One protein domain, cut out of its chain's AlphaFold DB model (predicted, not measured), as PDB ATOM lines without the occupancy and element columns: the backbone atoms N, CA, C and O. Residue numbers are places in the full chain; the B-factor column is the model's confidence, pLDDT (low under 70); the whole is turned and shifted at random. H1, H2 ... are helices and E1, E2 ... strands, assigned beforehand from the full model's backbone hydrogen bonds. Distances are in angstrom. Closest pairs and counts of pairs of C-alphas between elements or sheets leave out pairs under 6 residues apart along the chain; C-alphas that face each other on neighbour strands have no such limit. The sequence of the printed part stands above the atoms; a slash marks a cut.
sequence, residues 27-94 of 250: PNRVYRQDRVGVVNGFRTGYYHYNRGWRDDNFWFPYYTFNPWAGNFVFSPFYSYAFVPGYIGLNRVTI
ATOM      1  N   PRO A  27       5.008 155.286  11.301       38.19
ATOM      2  CA  PRO A  27       5.921 155.288  10.153       38.19
ATOM      3  C   PRO A  27       7.408 155.313  10.542       38.19
ATOM      4  O   PRO A  27       8.229 154.694   9.874       38.19
ATOM      5  N   ASN A  28       7.763 155.941  11.667       38.34
ATOM      6  CA  ASN A  28       9.158 156.079  12.103       38.34
ATOM      7  C   ASN A  28       9.732 154.781  12.706       38.34
ATOM      8  O   ASN A  28      10.931 154.524  12.596       38.34
ATOM      9  N   ARG A  29       8.867 153.916  13.262       42.19
ATOM     10  CA  ARG A  29       9.228 152.563  13.732       42.19
ATOM     11  C   ARG A  29       9.522 151.615  12.564       42.19
ATOM     12  O   ARG A  29      10.374 150.740  12.672       42.19
ATOM     13  N   VAL A  30       8.858 151.823  11.424       37.31
ATOM     14  CA  VAL A  30       9.069 151.038  10.194       37.31
ATOM     15  C   VAL A  30      10.454 151.310   9.587       37.31
ATOM     16  O   VAL A  30      11.074 150.396   9.045       37.31
ATOM     17  N   TYR A  31      10.991 152.524   9.752       40.22
ATOM     18  CA  TYR A  31      12.338 152.892   9.294       40.22
ATOM     19  C   TYR A  31      13.451 152.682  10.334       40.22
ATOM     20  O   TYR A  31      14.593 153.011  10.039       40.22
ATOM     21  N   ARG A  32      13.158 152.131  11.524       49.09
ATOM     22  CA  ARG A  32      14.134 151.890  12.612       49.09
ATOM     23  C   ARG A  32      14.946 153.129  13.044       49.09
ATOM     24  O   ARG A  32      16.071 153.006  13.527       49.09
ATOM     25  N   GLN A  33      14.384 154.326  12.858       45.09
ATOM     26  CA  GLN A  33      14.997 155.604  13.250       45.09
ATOM     27  C   GLN A  33      14.965 155.827  14.776       45.09
ATOM     28  O   GLN A  33      15.641 156.709  15.288       45.09
ATOM     29  N   ASP A  34      14.222 154.988  15.496       47.84
ATOM     30  CA  ASP A  34      14.093 154.894  16.952       47.84
ATOM     31  C   ASP A  34      15.325 154.295  17.660       47.84
ATOM     32  O   ASP A  34      15.374 154.250  18.889       47.84
ATOM     33  N   ARG A  35      16.332 153.841  16.903       57.56
ATOM     34  CA  ARG A  35      17.568 153.238  17.433       57.56
ATOM     35  C   ARG A  35      18.594 154.236  17.961       57.56
ATOM     36  O   ARG A  35      19.545 153.810  18.608       57.56
ATOM     37  N   VAL A  36      18.408 155.525  17.682       63.47
ATOM     38  CA  VAL A  36      19.203 156.609  18.263       63.47
ATOM     39  C   VAL A  36      18.271 157.518  19.047       63.47
ATOM     40  O   VAL A  36      17.461 158.235  18.467       63.47
ATOM     41  N   GLY A  37      18.371 157.474  20.373       65.25
ATOM     42  CA  GLY A  37      17.658 158.376  21.279       65.25
ATOM     43  C   GLY A  37      18.633 159.252  22.054       65.25
ATOM     44  O   GLY A  37      19.803 158.906  22.176       65.25
ATOM     45  N   VAL A  38      18.166 160.377  22.596       66.50
ATOM     46  CA  VAL A  38      18.913 161.148  23.600       66.50
ATOM     47  C   VAL A  38      18.071 161.198  24.865       66.50
ATOM     48  O   VAL A  38      16.983 161.766  24.866       66.50
ATOM     49  N   VAL A  39      18.565 160.590  25.940       68.19
ATOM     50  CA  VAL A  39      17.897 160.542  27.245       68.19
ATOM     51  C   VAL A  39      18.847 161.134  28.278       68.19
ATOM     52  O   VAL A  39      19.964 160.652  28.439       68.19
ATOM     53  N   ASN A  40      18.426 162.203  28.961       70.00
ATOM     54  CA  ASN A  40      19.253 162.940  29.930       70.00
ATOM     55  C   ASN A  40      20.624 163.385  29.371       70.00
ATOM     56  O   ASN A  40      21.622 163.380  30.083       70.00
ATOM     57  N   GLY A  41      20.682 163.736  28.081       69.44
ATOM     58  CA  GLY A  41      21.920 164.135  27.393       69.44
ATOM     59  C   GLY A  41      22.799 162.976  26.905       69.44
ATOM     60  O   GLY A  41      23.772 163.210  26.191       69.44
ATOM     61  N   PHE A  42      22.439 161.729  27.214       74.38
ATOM     62  CA  PHE A  42      23.139 160.539  26.744       74.38
ATOM     63  C   PHE A  42      22.469 159.964  25.501       74.38
ATOM     64  O   PHE A  42      21.261 159.716  25.488       74.38
ATOM     65  N   ARG A  43      23.260 159.703  24.460       81.44
ATOM     66  CA  ARG A  43      22.811 158.974  23.276       81.44
ATOM     67  C   ARG A  43      22.576 157.505  23.616       81.44
ATOM     68  O   ARG A  43      23.412 156.892  24.266       81.44
ATOM     69  N   THR A  44      21.494 156.903  23.157       78.38
ATOM     70  CA  THR A  44      21.285 155.452  23.225       78.38
ATOM     71  C   THR A  44      21.405 154.868  21.825       78.38
ATOM     72  O   THR A  44      20.826 155.416  20.893       78.38
ATOM     73  N   GLY A  45      22.166 153.781  21.675       78.38
ATOM     74  CA  GLY A  45      22.329 153.076  20.402       78.38
ATOM     75  C   GLY A  45      23.082 153.845  19.304       78.38
ATOM     76  O   GLY A  45      23.818 154.803  19.556       78.38
ATOM     77  N   TYR A  46      22.928 153.345  18.079       85.38
ATOM     78  CA  TYR A  46      23.462 153.876  16.822       85.38
ATOM     79  C   TYR A  46      22.532 153.444  15.678       85.38
ATOM     80  O   TYR A  46      21.717 152.526  15.836       85.38
ATOM     81  N   TYR A  47      22.635 154.088  14.517       84.81
ATOM     82  CA  TYR A  47      21.857 153.704  13.342       84.81
ATOM     83  C   TYR A  47      22.773 153.531  12.136       84.81
ATOM     84  O   TYR A  47      23.442 154.467  11.743       84.81
ATOM     85  N   HIS A  48      22.847 152.337  11.548       85.75
ATOM     86  CA  HIS A  48      23.760 152.079  10.432       85.75
ATOM     87  C   HIS A  48      23.074 152.240   9.067       85.75
ATOM     88  O   HIS A  48      21.877 151.987   8.926       85.75
ATOM     89  N   TYR A  49      23.845 152.582   8.031       85.75
ATOM     90  CA  TYR A  49      23.355 152.714   6.651       85.75
ATOM     91  C   TYR A  49      22.792 151.409   6.074       85.75
ATOM     92  O   TYR A  49      21.890 151.422   5.235       85.75
ATOM     93  N   ASN A  50      23.368 150.277   6.483       83.38
ATOM     94  CA  ASN A  50      22.981 148.946   6.028       83.38
ATOM     95  C   ASN A  50      21.981 148.316   7.006       83.38
ATOM     96  O   ASN A  50      22.299 148.092   8.172       83.38
ATOM     97  N   ARG A  51      20.792 147.949   6.513       78.12
ATOM     98  CA  ARG A  51      19.739 147.291   7.308       78.12
ATOM     99  C   ARG A  51      20.132 145.905   7.833       78.12
ATOM    100  O   ARG A  51      19.548 145.460   8.818       78.12
ATOM    101  N   GLY A  52      21.072 145.232   7.170       78.81
ATOM    102  CA  GLY A  52      21.611 143.930   7.572       78.81
ATOM    103  C   GLY A  52      22.817 144.008   8.509       78.81
ATOM    104  O   GLY A  52      23.366 142.961   8.842       78.81
ATOM    105  N   TRP A  53      23.235 145.215   8.906       83.75
ATOM    106  CA  TRP A  53      24.371 145.424   9.802       83.75
ATOM    107  C   TRP A  53      24.144 144.778  11.171       83.75
ATOM    108  O   TRP A  53      23.034 144.840  11.715       83.75
ATOM    109  N   ARG A  54      25.199 144.173  11.719       84.50
ATOM    110  CA  ARG A  54      25.235 143.575  13.054       84.50
ATOM    111  C   ARG A  54      26.380 144.183  13.851       84.50
ATOM    112  O   ARG A  54      27.343 144.680  13.283       84.50
ATOM    113  N   ASP A  55      26.275 144.108  15.170       81.81
ATOM    114  CA  ASP A  55      27.271 144.693  16.070       81.81
ATOM    115  C   ASP A  55      28.654 144.024  15.906       81.81
ATOM    116  O   ASP A  55      29.670 144.708  15.963       81.81
ATOM    117  N   ASP A  56      28.694 142.732  15.556       83.44
ATOM    118  CA  ASP A  56      29.927 141.976  15.269       83.44
ATOM    119  C   ASP A  56      30.647 142.411  13.975       83.44
ATOM    120  O   ASP A  56      31.695 141.868  13.631       83.44
ATOM    121  N   ASN A  57      30.071 143.337  13.199       86.75
ATOM    122  CA  ASN A  57      30.699 143.865  11.988       86.75
ATOM    123  C   ASN A  57      31.705 144.989  12.266       86.75
ATOM    124  O   ASN A  57      32.423 145.374  11.341       86.75
ATOM    125  N   PHE A  58      31.742 145.526  13.488       91.25
ATOM    126  CA  PHE A  58      32.751 146.502  13.881       91.25
ATOM    127  C   PHE A  58      34.111 145.829  14.093       91.25
ATOM    128  O   PHE A  58      34.196 144.730  14.640       91.25
ATOM    129  N   TRP A  59      35.172 146.512  13.674       93.12
ATOM    130  CA  TRP A  59      36.554 146.134  13.953       93.12
ATOM    131  C   TRP A  59      36.835 146.225  15.448       93.12
ATOM    132  O   TRP A  59      37.430 145.308  16.006       93.12
ATOM    133  N   PHE A  60      36.353 147.281  16.109       94.88
ATOM    134  CA  PHE A  60      36.502 147.458  17.546       94.88
ATOM    135  C   PHE A  60      35.385 146.721  18.312       94.88
ATOM    136  O   PHE A  60      34.230 147.158  18.300       94.88
ATOM    137  N   PRO A  61      35.684 145.637  19.053       91.31
ATOM    138  CA  PRO A  61      34.649 144.791  19.648       91.31
ATOM    139  C   PRO A  61      34.150 145.301  21.010       91.31
ATOM    140  O   PRO A  61      33.218 144.740  21.579       91.31
ATOM    141  N   TYR A  62      34.769 146.347  21.566       92.44
ATOM    142  CA  TYR A  62      34.496 146.827  22.927       92.44
ATOM    143  C   TYR A  62      33.623 148.088  22.961       92.44
ATOM    144  O   TYR A  62      33.709 148.894  23.896       92.44
ATOM    145  N   TYR A  63      32.793 148.282  21.935       91.19
ATOM    146  CA  TYR A  63      31.761 149.308  21.963       91.19
ATOM    147  C   TYR A  63      30.709 149.007  23.032       91.19
ATOM    148  O   TYR A  63      30.283 147.872  23.237       91.19
ATOM    149  N   THR A  64      30.230 150.072  23.665       87.00
ATOM    150  CA  THR A  64      29.095 150.045  24.581       87.00
ATOM    151  C   THR A  64      27.934 150.803  23.938       87.00
ATOM    152  O   THR A  64      28.064 151.956  23.530       87.00
ATOM    153  N   PHE A  65      26.771 150.160  23.847       82.19
ATOM    154  CA  PHE A  65      25.580 150.722  23.187       82.19
ATOM    155  C   PHE A  65      24.603 151.386  24.164       82.19
ATOM    156  O   PHE A  65      23.769 152.203  23.764       82.19
ATOM    157  N   ASN A  66      24.703 151.021  25.446       78.69
ATOM    158  CA  ASN A  66      23.821 151.475  26.510       78.69
ATOM    159  C   ASN A  66      24.622 152.224  27.595       78.69
ATOM    160  O   ASN A  66      25.398 151.588  28.312       78.69
ATOM    161  N   PRO A  67      24.406 153.541  27.770       74.69
ATOM    162  CA  PRO A  67      25.085 154.328  28.800       74.69
ATOM    163  C   PRO A  67      24.667 153.937  30.225       74.69
ATOM    164  O   PRO A  67      25.331 154.277  31.191       74.69
ATOM    165  N   TRP A  68      23.586 153.184  30.416       79.12
ATOM    166  CA  TRP A  68      23.131 152.818  31.762       79.12
ATOM    167  C   TRP A  68      23.863 151.606  32.351       79.12
ATOM    168  O   TRP A  68      23.601 151.226  33.487       79.12
ATOM    169  N   ALA A  69      24.805 151.015  31.608       70.94
ATOM    170  CA  ALA A  69      25.637 149.903  32.072       70.94
ATOM    171  C   ALA A  69      26.768 150.328  33.037       70.94
ATOM    172  O   ALA A  69      27.448 149.472  33.596       70.94
ATOM    173  N   GLY A  70      26.996 151.634  33.230       69.56
ATOM    174  CA  GLY A  70      27.892 152.189  34.258       69.56
ATOM    175  C   GLY A  70      29.403 152.125  33.977       69.56
ATOM    176  O   GLY A  70      30.139 152.922  34.545       69.56
ATOM    177  N   ASN A  71      29.872 151.257  33.074       84.44
ATOM    178  CA  ASN A  71      31.301 151.076  32.766       84.44
ATOM    179  C   ASN A  71      31.656 151.543  31.349       84.44
ATOM    180  O   ASN A  71      31.980 150.734  30.475       84.44
ATOM    181  N   PHE A  72      31.588 152.849  31.102       88.75
ATOM    182  CA  PHE A  72      31.838 153.398  29.772       88.75
ATOM    183  C   PHE A  72      32.491 154.781  29.810       88.75
ATOM    184  O   PHE A  72      32.366 155.520  30.785       88.75
ATOM    185  N   VAL A  73      33.129 155.138  28.700       89.06
ATOM    186  CA  VAL A  73      33.472 156.521  28.344       89.06
ATOM    187  C   VAL A  73      32.891 156.843  26.973       89.06
ATOM    188  O   VAL A  73      32.556 155.937  26.205       89.06
ATOM    189  N   PHE A  74      32.732 158.125  26.645       89.44
ATOM    190  CA  PHE A  74      32.275 158.494  25.307       89.44
ATOM    191  C   PHE A  74      33.339 158.125  24.270       89.44
ATOM    192  O   PHE A  74      34.515 158.443  24.432       89.44
ATOM    193  N   SER A  75      32.903 157.486  23.191       91.88
ATOM    194  CA  SER A  75      33.709 157.189  22.010       91.88
ATOM    195  C   SER A  75      34.327 158.476  21.444       91.88
ATOM    196  O   SER A  75      33.667 159.525  21.480       91.88
ATOM    197  N   PRO A  76      35.527 158.415  20.832       92.00
ATOM    198  CA  PRO A  76      36.102 159.550  20.098       92.00
ATOM    199  C   PRO A  76      35.178 160.045  18.973       92.00
ATOM    200  O   PRO A  76      35.296 161.177  18.503       92.00
ATOM    201  N   PHE A  77      34.233 159.196  18.558       91.44
ATOM    202  CA  PHE A  77      33.271 159.434  17.491       91.44
ATOM    203  C   PHE A  77      31.836 159.563  18.000       91.44
ATOM    204  O   PHE A  77      30.894 159.343  17.241       91.44
ATOM    205  N   TYR A  78      31.625 159.924  19.266       88.50
ATOM    206  CA  TYR A  78      30.276 160.044  19.831       88.50
ATOM    207  C   TYR A  78      29.352 160.993  19.040       88.50
ATOM    208  O   TYR A  78      28.140 160.821  19.066       88.50
ATOM    209  N   SER A  79      29.881 161.955  18.279       85.00
ATOM    210  CA  SER A  79      29.072 162.825  17.404       85.00
ATOM    211  C   SER A  79      28.567 162.135  16.126       85.00
ATOM    212  O   SER A  79      27.618 162.608  15.506       85.00
ATOM    213  N   TYR A  80      29.149 161.000  15.738       88.75
ATOM    214  CA  TYR A  80      28.768 160.238  14.551       88.75
ATOM    215  C   TYR A  80      27.672 159.234  14.898       88.75
ATOM    216  O   TYR A  80      27.882 158.314  15.688       88.75
ATOM    217  N   ALA A  81      26.474 159.418  14.346       84.62
ATOM    218  CA  ALA A  81      25.299 158.609  14.688       84.62
ATOM    219  C   ALA A  81      25.335 157.164  14.160       84.62
ATOM    220  O   ALA A  81      24.560 156.323  14.620       84.62
ATOM    221  N   PHE A  82      26.223 156.884  13.203       87.19
ATOM    222  CA  PHE A  82      26.364 155.574  12.564       87.19
ATOM    223  C   PHE A  82      27.374 154.642  13.228       87.19
ATOM    224  O   PHE A  82      27.450 153.475  12.849       87.19
ATOM    225  N   VAL A  83      28.099 155.129  14.232       90.00
ATOM    226  CA  VAL A  83      28.967 154.325  15.100       90.00
ATOM    227  C   VAL A  83      28.465 154.399  16.541       90.00
ATOM    228  O   VAL A  83      27.756 155.349  16.893       90.00
ATOM    229  N   PRO A  84      28.800 153.430  17.405       90.00
ATOM    230  CA  PRO A  84      28.346 153.445  18.789       90.00
ATOM    231  C   PRO A  84      28.926 154.623  19.576       90.00
ATOM    232  O   PRO A  84      30.019 155.123  19.315       90.00
ATOM    233  N   GLY A  85      28.141 155.118  20.537       87.38
ATOM    234  CA  GLY A  85      28.490 156.321  21.298       87.38
ATOM    235  C   GLY A  85      29.565 156.113  22.357       87.38
ATOM    236  O   GLY A  85      30.195 157.074  22.782       87.38
ATOM    237  N   TYR A  86      29.805 154.888  22.798       91.56
ATOM    238  CA  TYR A  86      30.621 154.661  23.980       91.56
ATOM    239  C   TYR A  86      31.562 153.495  23.776       91.56
ATOM    240  O   TYR A  86      31.283 152.603  22.982       91.56
ATOM    241  N   ILE A  87      32.645 153.490  24.535       93.25
ATOM    242  CA  ILE A  87      33.592 152.380  24.604       93.25
ATOM    243  C   ILE A  87      33.755 151.952  26.062       93.25
ATOM    244  O   ILE A  87      33.489 152.732  26.983       93.25
ATOM    245  N   GLY A  88      34.151 150.701  26.280       91.44
ATOM    246  CA  GLY A  88      34.378 150.170  27.623       91.44
ATOM    247  C   GLY A  88      35.457 150.946  28.385       91.44
ATOM    248  O   GLY A  88      36.553 151.168  27.875       91.44
ATOM    249  N   LEU A  89      35.174 151.320  29.638       89.69
ATOM    250  CA  LEU A  89      36.135 152.027  30.503       89.69
ATOM    251  C   LEU A  89      37.421 151.207  30.751       89.69
ATOM    252  O   LEU A  89      38.491 151.762  30.959       89.69
ATOM    253  N   ASN A  90      37.339 149.878  30.682       91.56
ATOM    254  CA  ASN A  90      38.481 148.967  30.809       91.56
ATOM    255  C   ASN A  90      39.432 148.975  29.597       91.56
ATOM    256  O   ASN A  90      40.435 148.264  29.621       91.56
ATOM    257  N   ARG A  91      39.098 149.715  28.536       93.06
ATOM    258  CA  ARG A  91      39.893 149.847  27.304       93.06
ATOM    259  C   ARG A  91      40.624 151.184  27.216       93.06
ATOM    260  O   ARG A  91      41.252 151.480  26.211       93.06
ATOM    261  N   VAL A  92      40.516 152.021  28.245       93.06
ATOM    262  CA  VAL A  92      41.111 153.358  28.237       93.06
ATOM    263  C   VAL A  92      42.041 153.553  29.421       93.06
ATOM    264  O   VAL A  92      41.888 152.947  30.478       93.06
ATOM    265  N   THR A  93      43.015 154.436  29.242       92.50
ATOM    266  CA  THR A  93      43.919 154.902  30.293       92.50
ATOM    267  C   THR A  93      43.622 156.365  30.588       92.50
ATOM    268  O   THR A  93      43.673 157.214  29.700       92.50
ATOM    269  N   ILE A  94      43.321 156.689  31.842       88.56
ATOM    270  CA  ILE A  94      43.119 158.074  32.279       88.56
ATOM    271  C   ILE A  94      44.407 158.540  32.956       88.56
ATOM    272  O   ILE A  94      44.786 158.022  34.003       88.56
TER     273      ILE A  94
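Overview. This is residues 27 to 94 of the 250 residues of an uncharacterized protein of bacterium (UniProt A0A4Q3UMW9). Little regular structure is found here: two small strand hairpins, E1 with E2 and E3 with E4, stand apart, joined by the long loop of residues 45 to 71, with short helix H1 far out at one end. The printed part has 68 residues, 16 in named elements, in the order H1, E1, E2, E3, E4; both sheets are antiparallel and the class is mixed. It is compact, with a radius of gyration of the C-alphas of 12.4 A and spans of 43 by 29 by 19 A.

Along the chain. Find C-alpha 27 at (5.921, 155.288, 10.153), where H1, residues 27 to 30, begins and runs 5.3 A. Next come E1, residues 37 to 39, 6.4 A, and E2, residues 42 to 44, 6.5 A. Beyond the loop lie E3, residues 72 to 74, 6.8 A, and E4, residues 86 to 88, 6.9 A, ending at C-alpha 88 (34.378, 150.170, 27.623).

Arrangement. In the hairpin E1 and E2, at 142 degrees, look for N 39 and O 42, 2.9 A apart, within hydrogen-bond range. In the hairpin E3 and E4, at 143 degrees, N 73 and O 87 are within range at 3.0 A. E2 and E3 are apart. H1 is too short for any O i to N i+4 pair; its one O i to N i+3 pair is within range.

Size, cuts and confidence. The C-alphas of Pro 27 and Ile 94, the two farthest apart, are 43.4 A apart. The printed part has no cut; the links E2 to E3 and E3 to E4 are long. Look for pLDDT under 70 at residues 27 to 39, 41 and 70.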